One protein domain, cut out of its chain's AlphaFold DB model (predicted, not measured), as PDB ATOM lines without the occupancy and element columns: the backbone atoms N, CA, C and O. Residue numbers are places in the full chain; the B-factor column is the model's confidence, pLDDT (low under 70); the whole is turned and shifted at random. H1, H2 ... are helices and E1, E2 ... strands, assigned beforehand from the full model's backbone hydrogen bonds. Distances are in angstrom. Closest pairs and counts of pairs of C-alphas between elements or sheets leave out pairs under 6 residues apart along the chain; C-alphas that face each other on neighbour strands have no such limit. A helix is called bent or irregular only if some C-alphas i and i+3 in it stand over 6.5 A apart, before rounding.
ATOM      1  N   ALA A 182       0.647  45.027  -2.504       96.44
ATOM      2  CA  ALA A 182      -0.317  45.633  -3.411       96.44
ATOM      3  C   ALA A 182      -0.260  47.159  -3.339       96.44
ATOM      4  O   ALA A 182      -0.138  47.724  -2.253       96.44
ATOM      5  N   GLY A 183      -0.363  47.815  -4.492       95.88
ATOM      6  CA  GLY A 183      -0.457  49.271  -4.589       95.88
ATOM      7  C   GLY A 183      -1.914  49.712  -4.690       95.88
ATOM      8  O   GLY A 183      -2.693  49.075  -5.393       95.88
ATOM      9  N   VAL A 184      -2.284  50.787  -4.001       95.75
ATOM     10  CA  VAL A 184      -3.616  51.404  -4.061       95.75
ATOM     11  C   VAL A 184      -3.460  52.865  -4.463       95.75
ATOM     12  O   VAL A 184      -2.848  53.656  -3.738       95.75
ATOM     13  N   PHE A 185      -4.019  53.195  -5.622       93.81
ATOM     14  CA  PHE A 185      -3.976  54.499  -6.270       93.81
ATOM     15  C   PHE A 185      -5.409  54.990  -6.479       93.81
ATOM     16  O   PHE A 185      -6.257  54.293  -7.035       93.81
ATOM     17  N   GLY A 186      -5.679  56.202  -6.019       89.75
ATOM     18  CA  GLY A 186      -6.985  56.832  -6.101       89.75
ATOM     19  C   GLY A 186      -8.006  56.380  -5.042       89.75
ATOM     20  O   GLY A 186      -7.750  55.517  -4.197       89.75
ATOM     21  N   PRO A 187      -9.188  57.021  -5.045       89.94
ATOM     22  CA  PRO A 187     -10.241  56.792  -4.062       89.94
ATOM     23  C   PRO A 187     -11.173  55.625  -4.440       89.94
ATOM     24  O   PRO A 187     -11.163  55.123  -5.560       89.94
ATOM     25  N   GLY A 188     -12.067  55.260  -3.515       90.69
ATOM     26  CA  GLY A 188     -13.204  54.367  -3.787       90.69
ATOM     27  C   GLY A 188     -13.018  52.908  -3.370       90.69
ATOM     28  O   GLY A 188     -13.962  52.132  -3.490       90.69
ATOM     29  N   PHE A 189     -11.850  52.543  -2.842       94.50
ATOM     30  CA  PHE A 189     -11.572  51.195  -2.345       94.50
ATOM     31  C   PHE A 189     -11.980  51.017  -0.884       94.50
ATOM     32  O   PHE A 189     -11.672  51.851  -0.026       94.50
ATOM     33  N   ASP A 190     -12.621  49.889  -0.577       96.25
ATOM     34  CA  ASP A 190     -12.891  49.495   0.808       96.25
ATOM     35  C   ASP A 190     -11.627  48.876   1.430       96.25
ATOM     36  O   ASP A 190     -11.323  47.695   1.248       96.25
ATOM     37  N   ALA A 191     -10.886  49.684   2.194       96.75
ATOM     38  CA  ALA A 191      -9.648  49.254   2.844       96.75
ATOM     39  C   ALA A 191      -9.845  48.054   3.790       96.75
ATOM     40  O   ALA A 191      -8.965  47.198   3.900       96.75
ATOM     41  N   ALA A 192     -11.011  47.946   4.438       97.50
ATOM     42  CA  ALA A 192     -11.321  46.811   5.300       97.50
ATOM     43  C   ALA A 192     -11.576  45.539   4.479       97.50
ATOM     44  O   ALA A 192     -11.126  44.461   4.872       97.50
ATOM     45  N   ALA A 193     -12.239  45.660   3.324       98.00
ATOM     46  CA  ALA A 193     -12.425  44.542   2.399       98.00
ATOM     47  C   ALA A 193     -11.083  44.040   1.844       98.00
ATOM     48  O   ALA A 193     -10.869  42.829   1.787       98.00
ATOM     49  N   LEU A 194     -10.163  44.949   1.506       98.00
ATOM     50  CA  LEU A 194      -8.809  44.619   1.044       98.00
ATOM     51  C   LEU A 194      -7.999  43.872   2.109       98.00
ATOM     52  O   LEU A 194      -7.497  42.776   1.850       98.00
ATOM     53  N   SER A 195      -7.934  44.412   3.330       97.88
ATOM     54  CA  SER A 195      -7.264  43.745   4.454       97.88
ATOM     55  C   SER A 195      -7.891  42.391   4.787       97.88
ATOM     56  O   SER A 195      -7.183  41.467   5.181       97.88
ATOM     57  N   PHE A 196      -9.205  42.238   4.616       98.12
ATOM     58  CA  PHE A 196      -9.879  40.955   4.801       98.12
ATOM     59  C   PHE A 196      -9.565  39.955   3.676       98.12
ATOM     60  O   PHE A 196      -9.346  38.770   3.941       98.12
ATOM     61  N   ALA A 197      -9.538  40.410   2.421       98.19
ATOM     62  CA  ALA A 197      -9.273  39.572   1.254       98.19
ATOM     63  C   ALA A 197      -7.815  39.092   1.195       98.19
ATOM     64  O   ALA A 197      -7.554  37.963   0.755       98.19
ATOM     65  N   HIS A 198      -6.874  39.912   1.673       97.56
ATOM     66  CA  HIS A 198      -5.434  39.642   1.640       97.56
ATOM     67  C   HIS A 198      -4.746  40.046   2.963       97.56
ATOM     68  O   HIS A 198      -3.915  40.951   2.982       97.56
ATOM     69  N   PRO A 199      -5.058  39.373   4.085       97.12
ATOM     70  CA  PRO A 199      -4.548  39.727   5.415       97.12
ATOM     71  C   PRO A 199      -3.040  39.489   5.586       97.12
ATOM     72  O   PRO A 199      -2.444  39.926   6.565       97.12
ATOM     73  N   ASP A 200      -2.431  38.765   4.654       95.75
ATOM     74  CA  ASP A 200      -1.004  38.480   4.537       95.75
ATOM     75  C   ASP A 200      -0.304  39.341   3.464       95.75
ATOM     76  O   ASP A 200       0.842  39.064   3.119       95.75
ATOM     77  N   CYS A 201      -0.965  40.388   2.950       96.25
ATOM     78  CA  CYS A 201      -0.363  41.388   2.065       96.25
ATOM     79  C   CYS A 201      -0.113  42.719   2.789       96.25
ATOM     80  O   CYS A 201      -0.868  43.129   3.669       96.25
ATOM     81  N   THR A 202       0.933  43.422   2.358       97.62
ATOM     82  CA  THR A 202       1.163  44.835   2.669       97.62
ATOM     83  C   THR A 202       0.561  45.696   1.562       97.62
ATOM     84  O   THR A 202       0.881  45.507   0.386       97.62
ATOM     85  N   PHE A 203      -0.295  46.641   1.933       97.44
ATOM     86  CA  PHE A 203      -0.917  47.601   1.029       97.44
ATOM     87  C   PHE A 203      -0.189  48.942   1.094       97.44
ATOM     88  O   PHE A 203       0.023  49.492   2.173       97.44
ATOM     89  N   TYR A 204       0.159  49.480  -0.068       96.75
ATOM     90  CA  TYR A 204       0.805  50.777  -0.220       96.75
ATOM     91  C   TYR A 204      -0.210  51.765  -0.788       96.75
ATOM     92  O   TYR A 204      -0.620  51.644  -1.937       96.75
ATOM     93  N   SER A 205      -0.641  52.726   0.026       95.62
ATOM     94  CA  SER A 205      -1.553  53.798  -0.383       95.62
ATOM     95  C   SER A 205      -0.727  54.962  -0.924       95.62
ATOM     96  O   SER A 205       0.048  55.562  -0.179       95.62
ATOM     97  N   HIS A 206      -0.845  55.229  -2.225       93.81
ATOM     98  CA  HIS A 206      -0.077  56.276  -2.910       93.81
ATOM     99  C   HIS A 206      -0.801  57.623  -2.936       93.81
ATOM    100  O   HIS A 206      -0.148  58.662  -2.940       93.81
ATOM    101  N   ASP A 207      -2.134  57.601  -2.887       85.62
ATOM    102  CA  ASP A 207      -2.956  58.803  -2.907       85.62
ATOM    103  C   ASP A 207      -3.730  58.978  -1.602       85.62
ATOM    104  O   ASP A 207      -4.316  58.036  -1.064       85.62
ATOM    105  N   GLY A 208      -3.784  60.221  -1.129       80.81
ATOM    106  CA  GLY A 208      -4.556  60.594   0.051       80.81
ATOM    107  C   GLY A 208      -3.960  60.099   1.371       80.81
ATOM    108  O   GLY A 208      -2.763  59.850   1.503       80.81
ATOM    109  N   GLN A 209      -4.812  60.036   2.396       86.69
ATOM    110  CA  GLN A 209      -4.413  59.591   3.725       86.69
ATOM    111  C   GLN A 209      -4.383  58.061   3.783       86.69
ATOM    112  O   GLN A 209      -5.388  57.403   3.515       86.69
ATOM    113  N   CYS A 210      -3.240  57.509   4.195       92.94
ATOM    114  CA  CYS A 210      -3.089  56.078   4.423       92.94
ATOM    115  C   CYS A 210      -4.065  55.606   5.525       92.94
ATOM    116  O   CYS A 210      -4.095  56.221   6.598       92.94
ATOM    117  N   PRO A 211      -4.856  54.540   5.299       94.00
ATOM    118  CA  PRO A 211      -5.749  53.989   6.312       94.00
ATOM    119  C   PRO A 211      -5.016  53.563   7.589       94.00
ATOM    120  O   PRO A 211      -3.975  52.912   7.534       94.00
ATOM    121  N   GLU A 212      -5.613  53.840   8.749       94.56
ATOM    122  CA  GLU A 212      -5.121  53.380  10.056       94.56
ATOM    123  C   GLU A 212      -5.494  51.904  10.308       94.56
ATOM    124  O   GLU A 212      -6.213  51.556  11.245       94.56
ATOM    125  N   LEU A 213      -5.030  51.016   9.427       95.12
ATOM    126  CA  LEU A 213      -5.260  49.574   9.486       95.12
ATOM    127  C   LEU A 213      -3.929  48.818   9.428       95.12
ATOM    128  O   LEU A 213      -2.968  49.236   8.785       95.12
ATOM    129  N   SER A 214      -3.872  47.657  10.082       93.62
ATOM    130  CA  SER A 214      -2.686  46.797  10.025       93.62
ATOM    131  C   SER A 214      -2.382  46.376   8.585       93.62
ATOM    132  O   SER A 214      -3.280  45.970   7.851       93.62
ATOM    133  N   GLY A 215      -1.102  46.423   8.209       94.81
ATOM    134  CA  GLY A 215      -0.640  46.067   6.867       94.81
ATOM    135  C   GLY A 215      -0.720  47.203   5.846       94.81
ATOM    136  O   GLY A 215      -0.329  46.984   4.707       94.81
ATOM    137  N   TRP A 216      -1.168  48.401   6.230       97.81
ATOM    138  CA  TRP A 216      -1.168  49.577   5.360       97.81
ATOM    139  C   TRP A 216       0.056  50.460   5.598       97.81
ATOM    140  O   TRP A 216       0.486  50.668   6.735       97.81
ATOM    141  N   GLN A 217       0.636  50.958   4.509       97.00
ATOM    142  CA  GLN A 217       1.786  51.855   4.497       97.00
ATOM    143  C   GLN A 217       1.571  52.962   3.460       97.00
ATOM    144  O   GLN A 217       0.845  52.786   2.480       97.00
ATOM    145  N   THR A 218       2.218  54.108   3.656       95.88
ATOM    146  CA  THR A 218       2.281  55.149   2.627       95.88
ATOM    147  C   THR A 218       3.199  54.683   1.499       95.88
ATOM    148  O   THR A 218       4.371  54.377   1.728       95.88
ATOM    149  N   GLY A 219       2.655  54.613   0.287       92.50
ATOM    150  CA  GLY A 219       3.401  54.345  -0.936       92.50
ATOM    151  C   GLY A 219       4.255  55.540  -1.358       92.50
ATOM    152  O   GLY A 219       4.063  56.662  -0.895       92.50
ATOM    153  N   GLN A 220       5.227  55.290  -2.230       89.38
ATOM    154  CA  GLN A 220       6.067  56.321  -2.845       89.38
ATOM    155  C   GLN A 220       6.048  56.134  -4.360       89.38
ATOM    156  O   GLN A 220       6.013  55.001  -4.831       89.38
ATOM    157  N   GLY A 221       6.109  57.234  -5.105       88.19
ATOM    158  CA  GLY A 221       6.046  57.206  -6.566       88.19
ATOM    159  C   GLY A 221       4.623  57.273  -7.119       88.19
ATOM    160  O   GLY A 221       3.631  57.211  -6.388       88.19
ATOM    161  N   SER A 222       4.560  57.448  -8.431       89.69
ATOM    162  CA  SER A 222       3.358  57.663  -9.229       89.69
ATOM    163  C   SER A 222       2.794  56.363  -9.800       89.69
ATOM    164  O   SER A 222       3.445  55.318  -9.810       89.69
ATOM    165  N   LEU A 223       1.584  56.445 -10.349       88.25
ATOM    166  CA  LEU A 223       0.948  55.312 -11.007       88.25
ATOM    167  C   LEU A 223       1.760  54.766 -12.197       88.25
ATOM    168  O   LEU A 223       1.833  53.557 -12.394       88.25
ATOM    169  N   ALA A 224       2.432  55.640 -12.951       85.31
ATOM    170  CA  ALA A 224       3.290  55.241 -14.072       85.31
ATOM    171  C   ALA A 224       4.497  54.385 -13.633       85.31
ATOM    172  O   ALA A 224       5.063  53.644 -14.432       85.31
ATOM    173  N   GLU A 225       4.885  54.468 -12.359       86.19
ATOM    174  CA  GLU A 225       5.995  53.708 -11.777       86.19
ATOM    175  C   GLU A 225       5.514  52.405 -11.110       86.19
ATOM    176  O   GLU A 225       6.332  51.585 -10.691       86.19
ATOM    177  N   ALA A 226       4.195  52.163 -11.041       82.31
ATOM    178  CA  ALA A 226       3.614  51.025 -10.327       82.31
ATOM    179  C   ALA A 226       4.083  49.664 -10.870       82.31
ATOM    180  O   ALA A 226       4.346  48.754 -10.081       82.31
ATOM    181  N   GLY A 227       4.263  49.533 -12.191       74.12
ATOM    182  CA  GLY A 227       4.785  48.306 -12.814       74.12
ATOM    183  C   GLY A 227       6.210  47.946 -12.368       74.12
ATOM    184  O   GLY A 227       6.609  46.785 -12.402       74.12
ATOM    185  N   GLN A 228       6.976  48.924 -11.871       79.50
ATOM    186  CA  GLN A 228       8.343  48.727 -11.377       79.50
ATOM    187  C   GLN A 228       8.387  48.397  -9.876       79.50
ATOM    188  O   GLN A 228       9.401  47.909  -9.378       79.50
ATOM    189  N   ALA A 229       7.289  48.618  -9.145       80.94
ATOM    190  CA  ALA A 229       7.215  48.448  -7.693       80.94
ATOM    191  C   ALA A 229       7.012  46.986  -7.237       80.94
ATOM    192  O   ALA A 229       6.883  46.723  -6.039       80.94
ATOM    193  N   ALA A 230       7.014  46.032  -8.179       87.94
ATOM    194  CA  ALA A 230       6.836  44.597  -7.933       87.94
ATOM    195  C   ALA A 230       5.578  44.275  -7.102       87.94
ATOM    196  O   ALA A 230       5.598  43.400  -6.232       87.94
ATOM    197  N   TYR A 231       4.489  45.008  -7.352       93.44
ATOM    198  CA  TYR A 231       3.185  44.712  -6.775       93.44
ATOM    199  C   TYR A 231       2.572  43.471  -7.417       93.44
ATOM    200  O   TYR A 231       2.626  43.287  -8.631       93.44
ATOM    201  N   ASP A 232       1.937  42.642  -6.593       94.06
ATOM    202  CA  ASP A 232       1.170  41.492  -7.065       94.06
ATOM    203  C   ASP A 232      -0.189  41.918  -7.636       94.06
ATOM    204  O   ASP A 232      -0.729  41.257  -8.521       94.06
ATOM    205  N   ALA A 233      -0.733  43.025  -7.124       94.69
ATOM    206  CA  ALA A 233      -1.931  43.673  -7.631       94.69
ATOM    207  C   ALA A 233      -1.847  45.194  -7.470       94.69
ATOM    208  O   ALA A 233      -1.302  45.706  -6.487       94.69
ATOM    209  N   VAL A 234      -2.426  45.907  -8.430       95.00
ATOM    210  CA  VAL A 234      -2.542  47.363  -8.439       95.00
ATOM    211  C   VAL A 234      -4.024  47.726  -8.477       95.00
ATOM    212  O   VAL A 234      -4.746  47.358  -9.402       95.00
ATOM    213  N   TYR A 235      -4.484  48.430  -7.448       94.88
ATOM    214  CA  TYR A 235      -5.845  48.934  -7.328       94.88
ATOM    215  C   TYR A 235      -5.883  50.378  -7.819       94.88
ATOM    216  O   TYR A 235      -5.209  51.228  -7.243       94.88
ATOM    217  N   VAL A 236      -6.629  50.631  -8.893       93.62
ATOM    218  CA  VAL A 236      -6.703  51.917  -9.617       93.62
ATOM    219  C   VAL A 236      -8.125  52.190 -10.092       93.62
ATOM    220  O   VAL A 236      -8.960  51.284 -10.104       93.62
ATOM    221  N   THR A 237      -8.434  53.413 -10.515       88.81
ATOM    222  CA  THR A 237      -9.762  53.688 -11.077       88.81
ATOM    223  C   THR A 237     -10.015  52.853 -12.343       88.81
ATOM    224  O   THR A 237      -9.088  52.376 -13.000       88.81
ATOM    225  N   ALA A 238     -11.287  52.618 -12.679       80.38
ATOM    226  CA  ALA A 238     -11.651  51.685 -13.749       80.38
ATOM    227  C   ALA A 238     -11.050  52.058 -15.119       80.38
ATOM    228  O   ALA A 238     -10.639  51.163 -15.859       80.38
ATOM    229  N   ASP A 239     -10.957  53.354 -15.423       82.12
ATOM    230  CA  ASP A 239     -10.394  53.849 -16.682       82.12
ATOM    231  C   ASP A 239      -8.881  53.579 -16.774       82.12
ATOM    232  O   ASP A 239      -8.372  53.224 -17.835       82.12
ATOM    233  N   GLU A 240      -8.166  53.658 -15.648       83.31
ATOM    234  CA  GLU A 240      -6.717  53.424 -15.568       83.31
ATOM    235  C   GLU A 240      -6.359  51.930 -15.566       83.31
ATOM    236  O   GLU A 240      -5.307  51.537 -16.079       83.31
ATOM    237  N   ALA A 241      -7.238  51.075 -15.028       79.38
ATOM    238  CA  ALA A 241      -6.999  49.634 -14.918       79.38
ATOM    239  C   ALA A 241      -6.720  48.975 -16.277       79.38
ATOM    240  O   ALA A 241      -5.841  48.119 -16.383       79.38
ATOM    241  N   LEU A 242      -7.452  49.381 -17.320       77.00
ATOM    242  CA  LEU A 242      -7.280  48.846 -18.673       77.00
ATOM    243  C   LEU A 242      -5.978  49.320 -19.321       77.00
ATOM    244  O   LEU A 242      -5.351  48.555 -20.050       77.00
ATOM    245  N   THR A 243      -5.555  50.552 -19.041       79.12
ATOM    246  CA  THR A 243      -4.290  51.096 -19.549       79.12
ATOM    247  C   THR A 243      -3.086  50.381 -18.938       79.12
ATOM    248  O   THR A 243      -2.124  50.103 -19.643       79.12
ATOM    249  N   LEU A 244      -3.157  50.027 -17.653       79.06
ATOM    250  CA  LEU A 244      -2.051  49.411 -16.909       79.06
ATOM    251  C   LEU A 244      -1.974  47.890 -17.009       79.06
ATOM    252  O   LEU A 244      -1.025  47.293 -16.505       79.06
ATOM    253  N   ALA A 245      -2.954  47.238 -17.635       75.19
ATOM    254  CA  ALA A 245      -3.004  45.778 -17.723       75.19
ATOM    255  C   ALA A 245      -1.772  45.157 -18.420       75.19
ATOM    256  O   ALA A 245      -1.539  43.959 -18.282       75.19
ATOM    257  N   ALA A 246      -0.988  45.951 -19.160       70.94
ATOM    258  CA  ALA A 246       0.264  45.513 -19.776       70.94
ATOM    259  C   ALA A 246       1.450  45.441 -18.793       70.94
ATOM    260  O   ALA A 246       2.373  44.662 -19.027       70.94
ATOM    261  N   ASP A 247       1.418  46.215 -17.703       77.19
ATOM    262  CA  ASP A 247       2.596  46.503 -16.874       77.19
ATOM    263  C   ASP A 247       2.513  45.929 -15.450       77.19
ATOM    264  O   ASP A 247       3.522  45.888 -14.743       77.19
ATOM    265  N   ALA A 248       1.337  45.465 -15.013       80.81
ATOM    266  CA  ALA A 248       1.147  44.838 -13.706       80.81
ATOM    267  C   ALA A 248       0.452  43.468 -13.819       80.81
ATOM    268  O   ALA A 248      -0.421  43.293 -14.672       80.81
ATOM    269  N   PRO A 249       0.772  42.494 -12.940       84.00
ATOM    270  CA  PRO A 249       0.174  41.156 -12.999       84.00
ATOM    271  C   PRO A 249      -1.352  41.149 -12.849       84.00
ATOM    272  O   PRO A 249      -2.021  40.261 -13.382       84.00
ATOM    273  N   LEU A 250      -1.897  42.114 -12.100       91.50
ATOM    274  CA  LEU A 250      -3.326  42.251 -11.859       91.50
ATOM    275  C   LEU A 250      -3.698  43.719 -11.592       91.50
ATOM    276  O   LEU A 250      -3.247  44.295 -10.606       91.50
ATOM    277  N   CYS A 251      -4.556  44.299 -12.433       93.00
ATOM    278  CA  CYS A 251      -5.103  45.650 -12.256       93.00
ATOM    279  C   CYS A 251      -6.583  45.582 -11.878       93.00
ATOM    280  O   CYS A 251      -7.370  44.950 -12.586       93.00
ATOM    281  N   LEU A 252      -6.971  46.218 -10.771       94.12
ATOM    282  CA  LEU A 252      -8.297  46.061 -10.170       94.12
ATOM    283  C   LEU A 252      -8.975  47.405  -9.907       94.12
ATOM    284  O   LEU A 252      -8.432  48.272  -9.232       94.12
ATOM    285  N   GLY A 253     -10.202  47.536 -10.409       93.56
ATOM    286  CA  GLY A 253     -11.075  48.675 -10.133       93.56
ATOM    287  C   GLY A 253     -11.788  48.592  -8.775       93.56
ATOM    288  O   GLY A 253     -11.840  47.512  -8.174       93.56
TER     289      GLY A 253
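AT A GLANCE: This is residues 182 to 253 of the 295 residues of an uncharacterized protein of Desulfovibrio magneticus (strain ATCC 700980 / DSM 13731 / RS-1) (UniProt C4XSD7). A small, twisted sheet of four short parallel strands makes the middle, with E1 nearest to the mean of the C-alphas; the short helices H1 and H2 only graze this sheet, and H3 lies beyond its E4 edge. Past E4, residues 251 to 252 pair in parallel with residues 234 to 235. The printed part has 72 residues, with three named helices and four named strands in the order E1 H1 E2 E3 H2 E4 H3; the sheet's order is E3 E2 E1 E4. The class is mixed, helices and strands, with under half of the residues in named elements. The whole is compact, with a radius of gyration of the C-alphas of 11.0 A, and spans 30 by 22 by 21 A.

HOW THE PARTS SIT: E1, residues 182 to 184, and E2, residues 202 to 205, are parallel neighbours at 21 degrees, with N 184 and O 204 at 2.8 A. H1, residues 191 to 197, completes a strand-helix-strand unit, two parallel neighbour strands with a helix between, whose crossover is right-handed. H1 only grazes the sheet, with residues 191 to 195, and is near E2. E3, residues 216 to 218, is parallel to E2 at 41 degrees, with N 217 and O 203 at 2.8 A. E4, residues 233 to 235, is parallel to E1 at 11 degrees, with N 235 and O 183 at 2.8 A. E3, H2, residues 223 to 228, and E4 form a split unit, with E2 and E1 between its strands; its crossover is right-handed. H2 only grazes the sheet, with residues 223 to 227; its closest C-alphas to E1 are those of Ala 226 and Gly 183, 7.3 A apart. H3, residues 238 to 244, is not on the sheet but is near H2; its closest C-alphas to E4 are those of Ala 241 and Tyr 235, 7.7 A apart. H1 is apart from H2 and H3. Every O i to N i+4 pair is within hydrogen-bond range in H1, against 0 of 2 in H2 and 1 of 3 in H3; the O i to N i+3 counts are 2 of 3 in H2 and 1 of 4 in H3.

IN THESE COORDINATES: E1 begins at C-alpha 182 (-0.317, 45.633, -3.411) and measures 6.7 A. H1 measures 9.8 A, E2 9.9 A, E3 7.1 A and E4 6.6 A. H2 measures 9.9 A and is irregular, with C-alphas 224 and 227 at 7.2 A. H3 measures 10.4 A and ends at C-alpha 244 (-2.051, 49.411, -16.909).

THE WHOLE: The two C-alphas farthest apart, those of Glu 212 and Ala 246, are 31.3 A apart. The printed part has no cut and no long link. The mean pLDDT of the printed part is 90.3, and no printed residue is under 70.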